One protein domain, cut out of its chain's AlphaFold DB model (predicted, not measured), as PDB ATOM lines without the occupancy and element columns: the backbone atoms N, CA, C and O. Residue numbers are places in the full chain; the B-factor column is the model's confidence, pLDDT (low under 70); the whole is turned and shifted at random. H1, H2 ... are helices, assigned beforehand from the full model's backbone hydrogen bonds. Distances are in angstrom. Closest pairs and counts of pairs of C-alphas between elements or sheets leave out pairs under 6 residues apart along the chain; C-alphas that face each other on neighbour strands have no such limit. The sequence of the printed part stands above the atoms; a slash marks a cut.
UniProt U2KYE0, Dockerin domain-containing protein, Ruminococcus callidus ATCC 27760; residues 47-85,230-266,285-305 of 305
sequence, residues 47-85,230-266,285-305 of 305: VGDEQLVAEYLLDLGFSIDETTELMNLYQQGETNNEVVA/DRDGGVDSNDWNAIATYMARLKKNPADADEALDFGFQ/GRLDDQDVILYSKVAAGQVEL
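What this domain is: This is residues 47 to 85, 230 to 266 and 285 to 305 of the 305 residues of the protein "Dockerin domain-containing protein" of Ruminococcus callidus ATCC 27760 (UniProt U2KYE0). H3 is the middle of a cluster of helices: the long H2 crosses it on one side, and H1 folds back along the first part of H2 as a hairpin and packs crosswise on H3. H5 packs beside H3, running the opposite way, and the short H4 also packs on H3. The printed part has 97 residues, with five named helices in the order H1, H2, H3, H4, H5 and no named strand; the class is all helix. It is compact, with a radius of gyration of the C-alphas of 12.7 A and spans of 38 by 32 by 31 A.

How they stand to each other: Begin at H2, residues 64 to 85: with residues 64 to 71 alone it touches H1, residues 49 to 59, at a shallow tilt of 29 degrees, opposite ways, and the closest C-alphas, of Leu 57 and Thr 67, are 6.2 A apart. With residues 73 to 81 alone H2 touches the hub H3, residues 237 to 252, where the closest C-alphas, of Gly 77 and Asn 238, are 4.1 A apart; the steep tilt of 67 degrees is only just short of about perpendicular. H1 touches H3 about perpendicular, at 75 degrees, closest at the C-alphas of Val 53 and Ala 248, 5.4 A. H5, residues 289 to 299, touches H3 at a shallow tilt of 18 degrees, opposite ways, closest at the C-alphas of Ser 237 and Ala 299, 5.7 A. H4, residues 258 to 261, touches H3, closest at the C-alphas of Ala 260 and Tyr 246, 5.3 A, and is apart from H1, H2 and H5. Every O i to N i+4 pair is within hydrogen-bond range in H1, H2 and H3, and 6 of 7 in H5; H4 is too short for such a pair.

Where its parts are: Find C-alpha 64 at (510.657, 701.537, 549.005); from there H2 runs 31.1 A to C-alpha 85 at (527.924, 727.124, 545.462). H3 spans 22.2 A, H5 15.4 A, H1 15.0 A and H4 5.5 A.

The domain as a whole: Look for two cuts: C-alphas 85 and 230 are 12.3 A apart, and C-alphas 266 and 285 are 26.4 A apart. The links H1 to H2 and H3 to H4 are tight. Residues 79 to 85 have pLDDT under 70.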
ATOM      1  N   VAL A  47     527.092 705.769 543.809       80.00
ATOM      2  CA  VAL A  47     527.996 705.318 544.875       80.00
ATOM      3  C   VAL A  47     528.480 706.525 545.676       80.00
ATOM      4  O   VAL A  47     529.014 707.464 545.086       80.00
ATOM      5  N   GLY A  48     528.355 706.462 547.001       84.94
ATOM      6  CA  GLY A  48     528.675 707.563 547.907       84.94
ATOM      7  C   GLY A  48     527.531 707.804 548.887       84.94
ATOM      8  O   GLY A  48     526.931 706.842 549.365       84.94
ATOM      9  N   ASP A  49     527.234 709.072 549.162       86.81
ATOM     10  CA  ASP A  49     526.216 709.465 550.142       86.81
ATOM     11  C   ASP A  49     524.795 709.061 549.734       86.81
ATOM     12  O   ASP A  49     524.069 708.556 550.583       86.81
ATOM     13  N   GLU A  50     524.418 709.147 548.449       87.88
ATOM     14  CA  GLU A  50     523.076 708.730 548.003       87.88
ATOM     15  C   GLU A  50     522.762 707.267 548.374       87.88
ATOM     16  O   GLU A  50     521.680 706.967 548.873       87.88
ATOM     17  N   GLN A  51     523.716 706.351 548.164       89.31
ATOM     18  CA  GLN A  51     523.564 704.945 548.557       89.31
ATOM     19  C   GLN A  51     523.466 704.775 550.073       89.31
ATOM     20  O   GLN A  51     522.652 703.985 550.548       89.31
ATOM     21  N   LEU A  52     524.286 705.510 550.831       90.00
ATOM     22  CA  LEU A  52     524.272 705.448 552.293       90.00
ATOM     23  C   LEU A  52     522.943 705.951 552.859       90.00
ATOM     24  O   LEU A  52     522.416 705.340 553.784       90.00
ATOM     25  N   VAL A  53     522.404 707.036 552.301       90.38
ATOM     26  CA  VAL A  53     521.134 707.626 552.731       90.38
ATOM     27  C   VAL A  53     519.960 706.737 552.334       90.38
ATOM     28  O   VAL A  53     519.104 706.483 553.175       90.38
ATOM     29  N   ALA A  54     519.940 706.186 551.116       89.94
ATOM     30  CA  ALA A  54     518.892 705.252 550.700       89.94
ATOM     31  C   ALA A  54     518.833 704.012 551.609       89.94
ATOM     32  O   ALA A  54     517.755 703.608 552.036       89.94
ATOM     33  N   GLU A  55     519.991 703.437 551.947       90.81
ATOM     34  CA  GLU A  55     520.067 702.303 552.873       90.81
ATOM     35  C   GLU A  55     519.655 702.700 554.295       90.81
ATOM     36  O   GLU A  55     518.890 701.990 554.938       90.81
ATOM     37  N   TYR A  56     520.093 703.872 554.764       92.00
ATOM     38  CA  TYR A  56     519.703 704.403 556.068       92.00
ATOM     39  C   TYR A  56     518.187 704.591 556.195       92.00
ATOM     40  O   TYR A  56     517.619 704.228 557.220       92.00
ATOM     41  N   LEU A  57     517.517 705.126 555.173       90.44
ATOM     42  CA  LEU A  57     516.066 705.326 555.185       90.44
ATOM     43  C   LEU A  57     515.302 703.994 555.234       90.44
ATOM     44  O   LEU A  57     514.334 703.877 555.986       90.44
ATOM     45  N   LEU A  58     515.765 702.972 554.513       89.38
ATOM     46  CA  LEU A  58     515.189 701.627 554.621       89.38
ATOM     47  C   LEU A  58     515.404 701.040 556.025       89.38
ATOM     48  O   LEU A  58     514.463 700.519 556.620       89.38
ATOM     49  N   ASP A  59     516.590 701.228 556.615       89.44
ATOM     50  CA  ASP A  59     516.887 700.813 557.995       89.44
ATOM     51  C   ASP A  59     515.998 701.519 559.042       89.44
ATOM     52  O   ASP A  59     515.753 700.970 560.120       89.44
ATOM     53  N   LEU A  60     515.502 702.730 558.750       86.88
ATOM     54  CA  LEU A  60     514.517 703.432 559.588       86.88
ATOM     55  C   LEU A  60     513.106 702.827 559.501       86.88
ATOM     56  O   LEU A  60     512.243 703.175 560.311       86.88
ATOM     57  N   GLY A  61     512.869 701.917 558.554       85.62
ATOM     58  CA  GLY A  61     511.591 701.246 558.337       85.62
ATOM     59  C   GLY A  61     510.664 701.951 557.348       85.62
ATOM     60  O   GLY A  61     509.465 701.668 557.354       85.62
ATOM     61  N   PHE A  62     511.181 702.866 556.520       86.31
ATOM     62  CA  PHE A  62     510.421 703.404 555.390       86.31
ATOM     63  C   PHE A  62     510.268 702.346 554.295       86.31
ATOM     64  O   PHE A  62     511.191 701.589 554.007       86.31
ATOM     65  N   SER A  63     509.110 702.314 553.639       86.38
ATOM     66  CA  SER A  63     508.918 701.482 552.448       86.38
ATOM     67  C   SER A  63     509.768 701.977 551.268       86.38
ATOM     68  O   SER A  63     510.227 703.120 551.250       86.38
ATOM     69  N   ILE A  64     509.948 701.143 550.238       85.81
ATOM     70  CA  ILE A  64     510.657 701.537 549.005       85.81
ATOM     71  C   ILE A  64     509.997 702.759 548.344       85.81
ATOM     72  O   ILE A  64     510.694 703.654 547.863       85.81
ATOM     73  N   ASP A  65     508.662 702.828 548.344       86.50
ATOM     74  CA  ASP A  65     507.923 703.951 547.759       86.50
ATOM     75  C   ASP A  65     508.165 705.248 548.553       86.50
ATOM     76  O   ASP A  65     508.536 706.266 547.968       86.50
ATOM     77  N   GLU A  66     508.055 705.202 549.887       85.88
ATOM     78  CA  GLU A  66     508.360 706.351 550.758       85.88
ATOM     79  C   GLU A  66     509.828 706.774 550.631       85.88
ATOM     80  O   GLU A  66     510.136 707.958 550.501       85.88
ATOM     81  N   THR A  67     510.744 705.807 550.593       87.88
ATOM     82  CA  THR A  67     512.175 706.069 550.421       87.88
ATOM     83  C   THR A  67     512.456 706.709 549.067       87.88
ATOM     84  O   THR A  67     513.291 707.600 548.974       87.88
ATOM     85  N   THR A  68     511.728 706.332 548.013       88.06
ATOM     86  CA  THR A  68     511.846 706.975 546.698       88.06
ATOM     87  C   THR A  68     511.450 708.452 546.763       88.06
ATOM     88  O   THR A  68     512.145 709.300 546.203       88.06
ATOM     89  N   GLU A  69     510.356 708.784 547.453       87.88
ATOM     90  CA  GLU A  69     509.925 710.175 547.646       87.88
ATOM     91  C   GLU A  69     510.959 710.985 548.440       87.88
ATOM     92  O   GLU A  69     511.323 712.091 548.031       87.88
ATOM     93  N   LEU A  70     511.495 710.407 549.514       87.75
ATOM     94  CA  LEU A  70     512.537 711.028 550.329       87.75
ATOM     95  C   LEU A  70     513.851 711.195 549.557       87.75
ATOM     96  O   LEU A  70     514.455 712.260 549.593       87.75
ATOM     97  N   MET A  71     514.266 710.211 548.765       90.88
ATOM     98  CA  MET A  71     515.455 710.340 547.920       90.88
ATOM     99  C   MET A  71     515.281 711.393 546.814       90.88
ATOM    100  O   MET A  71     516.248 712.056 546.441       90.88
ATOM    101  N   ASN A  72     514.058 711.637 546.329       88.44
ATOM    102  CA  ASN A  72     513.800 712.765 545.426       88.44
ATOM    103  C   ASN A  72     513.955 714.120 546.136       88.44
ATOM    104  O   ASN A  72     514.431 715.075 545.520       88.44
ATOM    105  N   LEU A  73     513.555 714.222 547.407       86.38
ATOM    106  CA  LEU A  73     513.823 715.401 548.238       86.38
ATOM    107  C   LEU A  73     515.335 715.562 548.480       86.38
ATOM    108  O   LEU A  73     515.853 716.675 548.470       86.38
ATOM    109  N   TYR A  74     516.056 714.445 548.599       87.50
ATOM    110  CA  TYR A  74     517.491 714.414 548.904       87.50
ATOM    111  C   TYR A  74     518.291 715.004 547.747       87.50
ATOM    112  O   TYR A  74     519.107 715.904 547.938       87.50
ATOM    113  N   GLN A  75     517.988 714.543 546.534       86.44
ATOM    114  CA  GLN A  75     518.625 714.997 545.300       86.44
ATOM    115  C   GLN A  75     518.284 716.455 544.956       86.44
ATOM    116  O   GLN A  75     519.088 717.147 544.324       86.44
ATOM    117  N   GLN A  76     517.111 716.948 545.377       82.94
ATOM    118  CA  GLN A  76     516.789 718.377 545.286       82.94
ATOM    119  C   GLN A  76     517.753 719.207 546.141       82.94
ATOM    120  O   GLN A  76     518.306 720.181 545.631       82.94
ATOM    121  N   GLY A  77     518.024 718.773 547.377       76.56
ATOM    122  CA  GLY A  77     519.006 719.409 548.259       76.56
ATOM    123  C   GLY A  77     520.424 719.426 547.677       76.56
ATOM    124  O   GLY A  77     521.076 720.470 547.663       76.56
ATOM    125  N   GLU A  78     520.894 718.313 547.100       76.88
ATOM    126  CA  GLU A  78     522.214 718.271 546.440       76.88
ATOM    127  C   GLU A  78     522.299 719.242 545.253       76.88
ATOM    128  O   GLU A  78     523.267 719.995 545.114       76.88
ATOM    129  N   THR A  79     521.255 719.275 544.421       68.56
ATOM    130  CA  THR A  79     521.194 720.167 543.254       68.56
ATOM    131  C   THR A  79     521.203 721.636 543.678       68.56
ATOM    132  O   THR A  79     521.906 722.456 543.083       68.56
ATOM    133  N   ASN A  80     520.439 721.981 544.713       60.22
ATOM    134  CA  ASN A  80     520.386 723.334 545.257       60.22
ATOM    135  C   ASN A  80     521.739 723.745 545.849       60.22
ATOM    136  O   ASN A  80     522.222 724.834 545.538       60.22
ATOM    137  N   ASN A  81     522.402 722.856 546.592       60.19
ATOM    138  CA  ASN A  81     523.746 723.090 547.121       60.19
ATOM    139  C   ASN A  81     524.772 723.375 546.012       60.19
ATOM    140  O   ASN A  81     525.560 724.320 546.130       60.19
ATOM    141  N   GLU A  82     524.743 722.626 544.904       55.50
ATOM    142  CA  GLU A  82     525.610 722.897 543.750       55.50
ATOM    143  C   GLU A  82     525.300 724.260 543.105       55.50
ATOM    144  O   GLU A  82     526.213 725.047 542.836       55.50
ATOM    145  N   VAL A  83     524.022 724.589 542.888       49.00
ATOM    146  CA  VAL A  83     523.599 725.866 542.280       49.00
ATOM    147  C   VAL A  83     523.963 727.064 543.167       49.00
ATOM    148  O   VAL A  83     524.454 728.079 542.659       49.00
ATOM    149  N   VAL A  84     523.785 726.946 544.485       50.50
ATOM    150  CA  VAL A  84     524.156 727.971 545.471       50.50
ATOM    151  C   VAL A  84     525.676 728.150 545.515       50.50
ATOM    152  O   VAL A  84     526.145 729.289 545.468       50.50
ATOM    153  N   ALA A  85     526.458 727.064 545.482       50.22
ATOM    154  CA  ALA A  85     527.924 727.124 545.462       50.22
ATOM    155  C   ALA A  85     528.484 727.895 544.249       50.22
ATOM    156  O   ALA A  85     529.477 728.616 544.382       50.22
ATOM    157  N   ASP A 230     521.746 725.326 557.410       83.69
ATOM    158  CA  ASP A 230     522.547 726.067 556.440       83.69
ATOM    159  C   ASP A 230     522.424 727.595 556.592       83.69
ATOM    160  O   ASP A 230     523.073 728.373 555.875       83.69
ATOM    161  N   ARG A 231     521.662 728.014 557.601       81.38
ATOM    162  CA  ARG A 231     521.522 729.392 558.038       81.38
ATOM    163  C   ARG A 231     521.191 730.303 556.860       81.38
ATOM    164  O   ARG A 231     521.790 731.381 556.715       81.38
ATOM    165  N   ASP A 232     520.278 729.841 556.006       79.19
ATOM    166  CA  ASP A 232     519.712 730.565 554.874       79.19
ATOM    167  C   ASP A 232     518.311 731.119 555.171       79.19
ATOM    168  O   ASP A 232     517.773 731.912 554.395       79.19
ATOM    169  N   GLY A 233     517.760 730.809 556.343       77.25
ATOM    170  CA  GLY A 233     516.527 731.394 556.832       77.25
ATOM    171  C   GLY A 233     515.289 730.769 556.205       77.25
ATOM    172  O   GLY A 233     514.253 731.438 556.121       77.25
ATOM    173  N   GLY A 234     515.413 729.520 555.765       80.69
ATOM    174  CA  GLY A 234     514.352 728.556 555.537       80.69
ATOM    175  C   GLY A 234     514.623 727.260 556.306       80.69
ATOM    176  O   GLY A 234     515.644 727.105 556.959       80.69
ATOM    177  N   VAL A 235     513.649 726.355 556.262       85.94
ATOM    178  CA  VAL A 235     513.831 724.949 556.636       85.94
ATOM    179  C   VAL A 235     513.423 724.151 555.413       85.94
ATOM    180  O   VAL A 235     512.233 724.108 555.080       85.94
ATOM    181  N   ASP A 236     514.394 723.600 554.691       85.81
ATOM    182  CA  ASP A 236     514.141 723.035 553.367       85.81
ATOM    183  C   ASP A 236     514.900 721.727 553.071       85.81
ATOM    184  O   ASP A 236     515.375 721.008 553.957       85.81
ATOM    185  N   SER A 237     514.920 721.344 551.790       86.19
ATOM    186  CA  SER A 237     515.584 720.129 551.318       86.19
ATOM    187  C   SER A 237     517.098 720.122 551.543       86.19
ATOM    188  O   SER A 237     517.666 719.037 551.628       86.19
ATOM    189  N   ASN A 238     517.757 721.282 551.608       88.00
ATOM    190  CA  ASN A 238     519.195 721.403 551.853       88.00
ATOM    191  C   ASN A 238     519.505 721.024 553.297       88.00
ATOM    192  O   ASN A 238     520.404 720.214 553.536       88.00
ATOM    193  N   ASP A 239     518.724 721.543 554.247       88.56
ATOM    194  CA  ASP A 239     518.900 721.197 555.653       88.56
ATOM    195  C   ASP A 239     518.588 719.719 555.895       88.56
ATOM    196  O   ASP A 239     519.347 719.009 556.561       88.56
ATOM    197  N   TRP A 240     517.503 719.223 555.285       90.00
ATOM    198  CA  TRP A 240     517.138 717.813 555.380       90.00
ATOM    199  C   TRP A 240     518.208 716.893 554.767       90.00
ATOM    200  O   TRP A 240     518.572 715.876 555.362       90.00
ATOM    201  N   ASN A 241     518.752 717.260 553.602       91.06
ATOM    202  CA  ASN A 241     519.855 716.551 552.957       91.06
ATOM    203  C   ASN A 241     521.083 716.469 553.877       91.06
ATOM    204  O   ASN A 241     521.648 715.385 554.053       91.06
ATOM    205  N   ALA A 242     521.458 717.585 554.507       91.00
ATOM    206  CA  ALA A 242     522.604 717.648 555.402       91.00
ATOM    207  C   ALA A 242     522.426 716.732 556.621       91.00
ATOM    208  O   ALA A 242     523.324 715.942 556.934       91.00
ATOM    209  N   ILE A 243     521.256 716.766 557.276       92.62
ATOM    210  CA  ILE A 243     521.027 715.927 558.457       92.62
ATOM    211  C   ILE A 243     520.869 714.440 558.114       92.62
ATOM    212  O   ILE A 243     521.405 713.587 558.826       92.62
ATOM    213  N   ALA A 244     520.208 714.106 557.002       91.94
ATOM    214  CA  ALA A 244     520.089 712.723 556.541       91.94
ATOM    215  C   ALA A 244     521.470 712.132 556.205       91.94
ATOM    216  O   ALA A 244     521.788 711.019 556.630       91.94
ATOM    217  N   THR A 245     522.323 712.906 555.525       92.94
ATOM    218  CA  THR A 245     523.712 712.523 555.229       92.94
ATOM    219  C   THR A 245     524.519 712.340 556.508       92.94
ATOM    220  O   THR A 245     525.197 711.323 556.669       92.94
ATOM    221  N   TYR A 246     524.424 713.293 557.442       93.31
ATOM    222  CA  TYR A 246     525.097 713.222 558.737       93.31
ATOM    223  C   TYR A 246     524.756 711.925 559.477       93.31
ATOM    224  O   TYR A 246     525.661 711.194 559.885       93.31
ATOM    225  N   MET A 247     523.468 711.600 559.607       92.56
ATOM    226  CA  MET A 247     523.009 710.421 560.347       92.56
ATOM    227  C   MET A 247     523.363 709.106 559.643       92.56
ATOM    228  O   MET A 247     523.822 708.162 560.295       92.56
ATOM    229  N   ALA A 248     523.242 709.053 558.315       91.56
ATOM    230  CA  ALA A 248     523.661 707.897 557.525       91.56
ATOM    231  C   ALA A 248     525.172 707.633 557.667       91.56
ATOM    232  O   ALA A 248     525.600 706.499 557.927       91.56
ATOM    233  N   ARG A 249     525.996 708.687 557.578       92.31
ATOM    234  CA  ARG A 249     527.443 708.601 557.818       92.31
ATOM    235  C   ARG A 249     527.742 708.218 559.261       92.31
ATOM    236  O   ARG A 249     528.552 707.325 559.474       92.31
ATOM    237  N   LEU A 250     527.062 708.789 560.253       91.06
ATOM    238  CA  LEU A 250     527.286 708.467 561.665       91.06
ATOM    239  C   LEU A 250     527.114 706.965 561.953       91.06
ATOM    240  O   LEU A 250     527.899 706.393 562.713       91.06
ATOM    241  N   LYS A 251     526.140 706.307 561.307       87.56
ATOM    242  CA  LYS A 251     525.906 704.859 561.452       87.56
ATOM    243  C   LYS A 251     526.954 703.987 560.748       87.56
ATOM    244  O   LYS A 251     527.220 702.880 561.218       87.56
ATOM    245  N   LYS A 252     527.555 704.449 559.644       83.94
ATOM    246  CA  LYS A 252     528.421 703.615 558.777       83.94
ATOM    247  C   LYS A 252     529.890 704.027 558.722       83.94
ATOM    248  O   LYS A 252     530.765 703.162 558.727       83.94
ATOM    249  N   ASN A 253     530.165 705.322 558.667       80.94
ATOM    250  CA  ASN A 253     531.494 705.923 558.689       80.94
ATOM    251  C   ASN A 253     531.496 707.212 559.545       80.94
ATOM    252  O   ASN A 253     531.418 708.318 559.006       80.94
ATOM    253  N   PRO A 254     531.598 707.096 560.881       84.19
ATOM    254  CA  PRO A 254     531.468 708.240 561.783       84.19
ATOM    255  C   PRO A 254     532.628 709.241 561.701       84.19
ATOM    256  O   PRO A 254     532.499 710.340 562.229       84.19
ATOM    257  N   ALA A 255     533.756 708.879 561.078       84.19
ATOM    258  CA  ALA A 255     534.935 709.742 561.005       84.19
ATOM    259  C   ALA A 255     534.683 711.027 560.199       84.19
ATOM    260  O   ALA A 255     535.192 712.078 560.576       84.19
ATOM    261  N   ASP A 256     533.846 710.939 559.161       85.12
ATOM    262  CA  ASP A 256     533.598 712.023 558.199       85.12
ATOM    263  C   ASP A 256     532.130 712.501 558.244       85.12
ATOM    264  O   ASP A 256     531.644 713.187 557.341       85.12
ATOM    265  N   ALA A 257     531.378 712.104 559.279       88.12
ATOM    266  CA  ALA A 257     529.969 712.470 559.420       88.12
ATOM    267  C   ALA A 257     529.804 713.986 559.577       88.12
ATOM    268  O   ALA A 257     528.980 714.587 558.894       88.12
ATOM    269  N   ASP A 258     530.640 714.605 560.414       87.81
ATOM    270  CA  ASP A 258     530.597 716.039 560.718       87.81
ATOM    271  C   ASP A 258     530.796 716.932 559.477       87.81
ATOM    272  O   ASP A 258     530.286 718.049 559.456       87.81
ATOM    273  N   GLU A 259     531.457 716.439 558.422       87.56
ATOM    274  CA  GLU A 259     531.620 717.173 557.157       87.56
ATOM    275  C   GLU A 259     530.283 717.448 556.452       87.56
ATOM    276  O   GLU A 259     530.164 718.440 555.739       87.56
ATOM    277  N   ALA A 260     529.261 716.610 556.666       88.62
ATOM    278  CA  ALA A 260     527.928 716.815 556.092       88.62
ATOM    279  C   ALA A 260     527.211 718.050 556.666       88.62
ATOM    280  O   ALA A 260     526.285 718.566 556.049       88.62
ATOM    281  N   LEU A 261     527.645 718.523 557.838       89.38
ATOM    282  CA  LEU A 261     527.113 719.708 558.513       89.38
ATOM    283  C   LEU A 261     528.053 720.919 558.385       89.38
ATOM    284  O   LEU A 261     527.814 721.959 559.005       89.38
ATOM    285  N   ASP A 262     529.141 720.803 557.614       86.75
ATOM    286  CA  ASP A 262     530.042 721.923 557.354       86.75
ATOM    287  C   ASP A 262     529.580 722.728 556.136       86.75
ATOM    288  O   ASP A 262     529.960 722.497 554.988       86.75
ATOM    289  N   PHE A 263     528.783 723.753 556.408       82.12
ATOM    290  CA  PHE A 263     528.341 724.697 555.388       82.12
ATOM    291  C   PHE A 263     529.379 725.790 555.083       82.12
ATOM    292  O   PHE A 263     529.154 726.596 554.175       82.12
ATOM    293  N   GLY A 264     530.516 725.848 555.789       78.50
ATOM    294  CA  GLY A 264     531.604 726.796 555.525       78.50
ATOM    295  C   GLY A 264     531.356 728.237 555.995       78.50
ATOM    296  O   GLY A 264     531.864 729.182 555.380       78.50
ATOM    297  N   PHE A 265     530.568 728.448 557.059       77.00
ATOM    298  CA  PHE A 265     530.318 729.795 557.596       77.00
ATOM    299  C   PHE A 265     531.575 730.446 558.164       77.00
ATOM    300  O   PHE A 265     532.327 729.852 558.937       77.00
ATOM    301  N   GLN A 266     531.750 731.734 557.871       73.06
ATOM    302  CA  GLN A 266     532.778 732.552 558.512       73.06
ATOM    303  C   GLN A 266     532.194 733.333 559.691       73.06
ATOM    304  O   GLN A 266     531.149 733.973 559.570       73.06
ATOM    305  N   GLY A 285     516.322 716.961 573.194       78.00
ATOM    306  CA  GLY A 285     517.696 717.123 573.641       78.00
ATOM    307  C   GLY A 285     518.669 716.132 573.001       78.00
ATOM    308  O   GLY A 285     519.837 716.045 573.401       78.00
ATOM    309  N   ARG A 286     518.219 715.328 572.043       82.44
ATOM    310  CA  ARG A 286     519.032 714.345 571.334       82.44
ATOM    311  C   ARG A 286     518.892 714.600 569.850       82.44
ATOM    312  O   ARG A 286     517.890 715.089 569.381       82.44
ATOM    313  N   LEU A 287     519.966 714.289 569.140       87.00
ATOM    314  CA  LEU A 287     519.933 714.215 567.695       87.00
ATOM    315  C   LEU A 287     519.915 712.739 567.350       87.00
ATOM    316  O   LEU A 287     520.936 712.055 567.508       87.00
ATOM    317  N   ASP A 288     518.750 712.238 566.972       88.94
ATOM    318  CA  ASP A 288     518.561 710.839 566.637       88.94
ATOM    319  C   ASP A 288     517.640 710.628 565.426       88.94
ATOM    320  O   ASP A 288     517.320 711.539 564.664       88.94
ATOM    321  N   ASP A 289     517.298 709.367 565.176       90.81
ATOM    322  CA  ASP A 289     516.496 708.974 564.023       90.81
ATOM    323  C   ASP A 289     515.099 709.633 564.023       90.81
ATOM    324  O   ASP A 289     514.518 709.837 562.956       90.81
ATOM    325  N   GLN A 290     514.552 709.994 565.192       90.62
ATOM    326  CA  GLN A 290     513.256 710.669 565.285       90.62
ATOM    327  C   GLN A 290     513.311 712.085 564.726       90.62
ATOM    328  O   GLN A 290     512.336 712.517 564.106       90.62
ATOM    329  N   ASP A 291     514.436 712.782 564.896       90.38
ATOM    330  CA  ASP A 291     514.640 714.097 564.299       90.38
ATOM    331  C   ASP A 291     514.584 713.998 562.788       90.38
ATOM    332  O   ASP A 291     513.757 714.669 562.185       90.38
ATOM    333  N   VAL A 292     515.344 713.084 562.171       90.25
ATOM    334  CA  VAL A 292     515.354 712.917 560.705       90.25
ATOM    335  C   VAL A 292     513.959 712.617 560.152       90.25
ATOM    336  O   VAL A 292     513.574 713.159 559.111       90.25
ATOM    337  N   ILE A 293     513.189 711.773 560.846       89.69
ATOM    338  CA  ILE A 293     511.819 711.416 560.455       89.69
ATOM    339  C   ILE A 293     510.871 712.613 560.571       89.69
ATOM    340  O   ILE A 293     509.977 712.771 559.737       89.69
ATOM    341  N   LEU A 294     510.996 713.433 561.616       89.88
ATOM    342  CA  LEU A 294     510.197 714.651 561.728       89.88
ATOM    343  C   LEU A 294     510.622 715.663 560.658       89.88
ATOM    344  O   LEU A 294     509.777 716.306 560.039       89.88
ATOM    345  N   TYR A 295     511.918 715.726 560.375       89.50
ATOM    346  CA  TYR A 295     512.521 716.707 559.486       89.50
ATOM    347  C   TYR A 295     512.084 716.475 558.053       89.50
ATOM    348  O   TYR A 295     511.704 717.415 557.362       89.50
ATOM    349  N   SER A 296     512.042 715.211 557.626       85.69
ATOM    350  CA  SER A 296     511.559 714.853 556.295       85.69
ATOM    351  C   SER A 296     510.124 715.321 556.054       85.69
ATOM    352  O   SER A 296     509.793 715.768 554.958       85.69
ATOM    353  N   LYS A 297     509.277 715.292 557.089       87.12
ATOM    354  CA  LYS A 297     507.892 715.774 557.020       87.12
ATOM    355  C   LYS A 297     507.819 717.294 556.961       87.12
ATOM    356  O   LYS A 297     507.002 717.816 556.204       87.12
ATOM    357  N   VAL A 298     508.654 717.990 557.734       86.75
ATOM    358  CA  VAL A 298     508.735 719.460 557.716       86.75
ATOM    359  C   VAL A 298     509.239 719.949 556.357       86.75
ATOM    360  O   VAL A 298     508.555 720.730 555.699       86.75
ATOM    361  N   ALA A 299     510.358 719.409 555.869       84.00
ATOM    362  CA  ALA A 299     510.939 719.771 554.575       84.00
ATOM    363  C   ALA A 299     510.023 719.416 553.385       84.00
ATOM    364  O   ALA A 299     509.998 720.124 552.381       84.00
ATOM    365  N   ALA A 300     509.210 718.360 553.503       81.81
ATOM    366  CA  ALA A 300     508.176 718.024 552.521       81.81
ATOM    367  C   ALA A 300     506.890 718.876 552.645       81.81
ATOM    368  O   ALA A 300     505.941 718.664 551.885       81.81
ATOM    369  N   GLY A 301     506.816 719.811 553.601       82.00
ATOM    370  CA  GLY A 301     505.651 720.669 553.843       82.00
ATOM    371  C   GLY A 301     504.426 719.929 554.393       82.00
ATOM    372  O   GLY A 301     503.299 720.404 554.253       82.00
ATOM    373  N   GLN A 302     504.623 718.746 554.979       83.31
ATOM    374  CA  GLN A 302     503.549 717.922 555.541       83.31
ATOM    375  C   GLN A 302     503.175 718.346 556.967       83.31
ATOM    376  O   GLN A 302     502.045 718.109 557.398       83.31
ATOM    377  N   VAL A 303     504.122 718.934 557.702       84.88
ATOM    378  CA  VAL A 303     503.978 719.355 559.103       84.88
ATOM    379  C   VAL A 303     504.681 720.706 559.291       84.88
ATOM    380  O   VAL A 303     505.695 720.958 558.649       84.88
ATOM    381  N   GLU A 304     504.124 721.577 560.135       80.75
ATOM    382  CA  GLU A 304     504.777 722.827 560.560       80.75
ATOM    383  C   GLU A 304     505.812 722.538 561.660       80.75
ATOM    384  O   GLU A 304     505.642 721.593 562.432       80.75
ATOM    385  N   LEU A 305     506.877 723.340 561.708       78.50
ATOM    386  CA  LEU A 305     507.930 723.249 562.722       78.50
ATOM    387  C   LEU A 305     507.451 723.689 564.123       78.50
ATOM    388  O   LEU A 305     506.537 724.540 564.210       78.50
TER     389      LEU A 305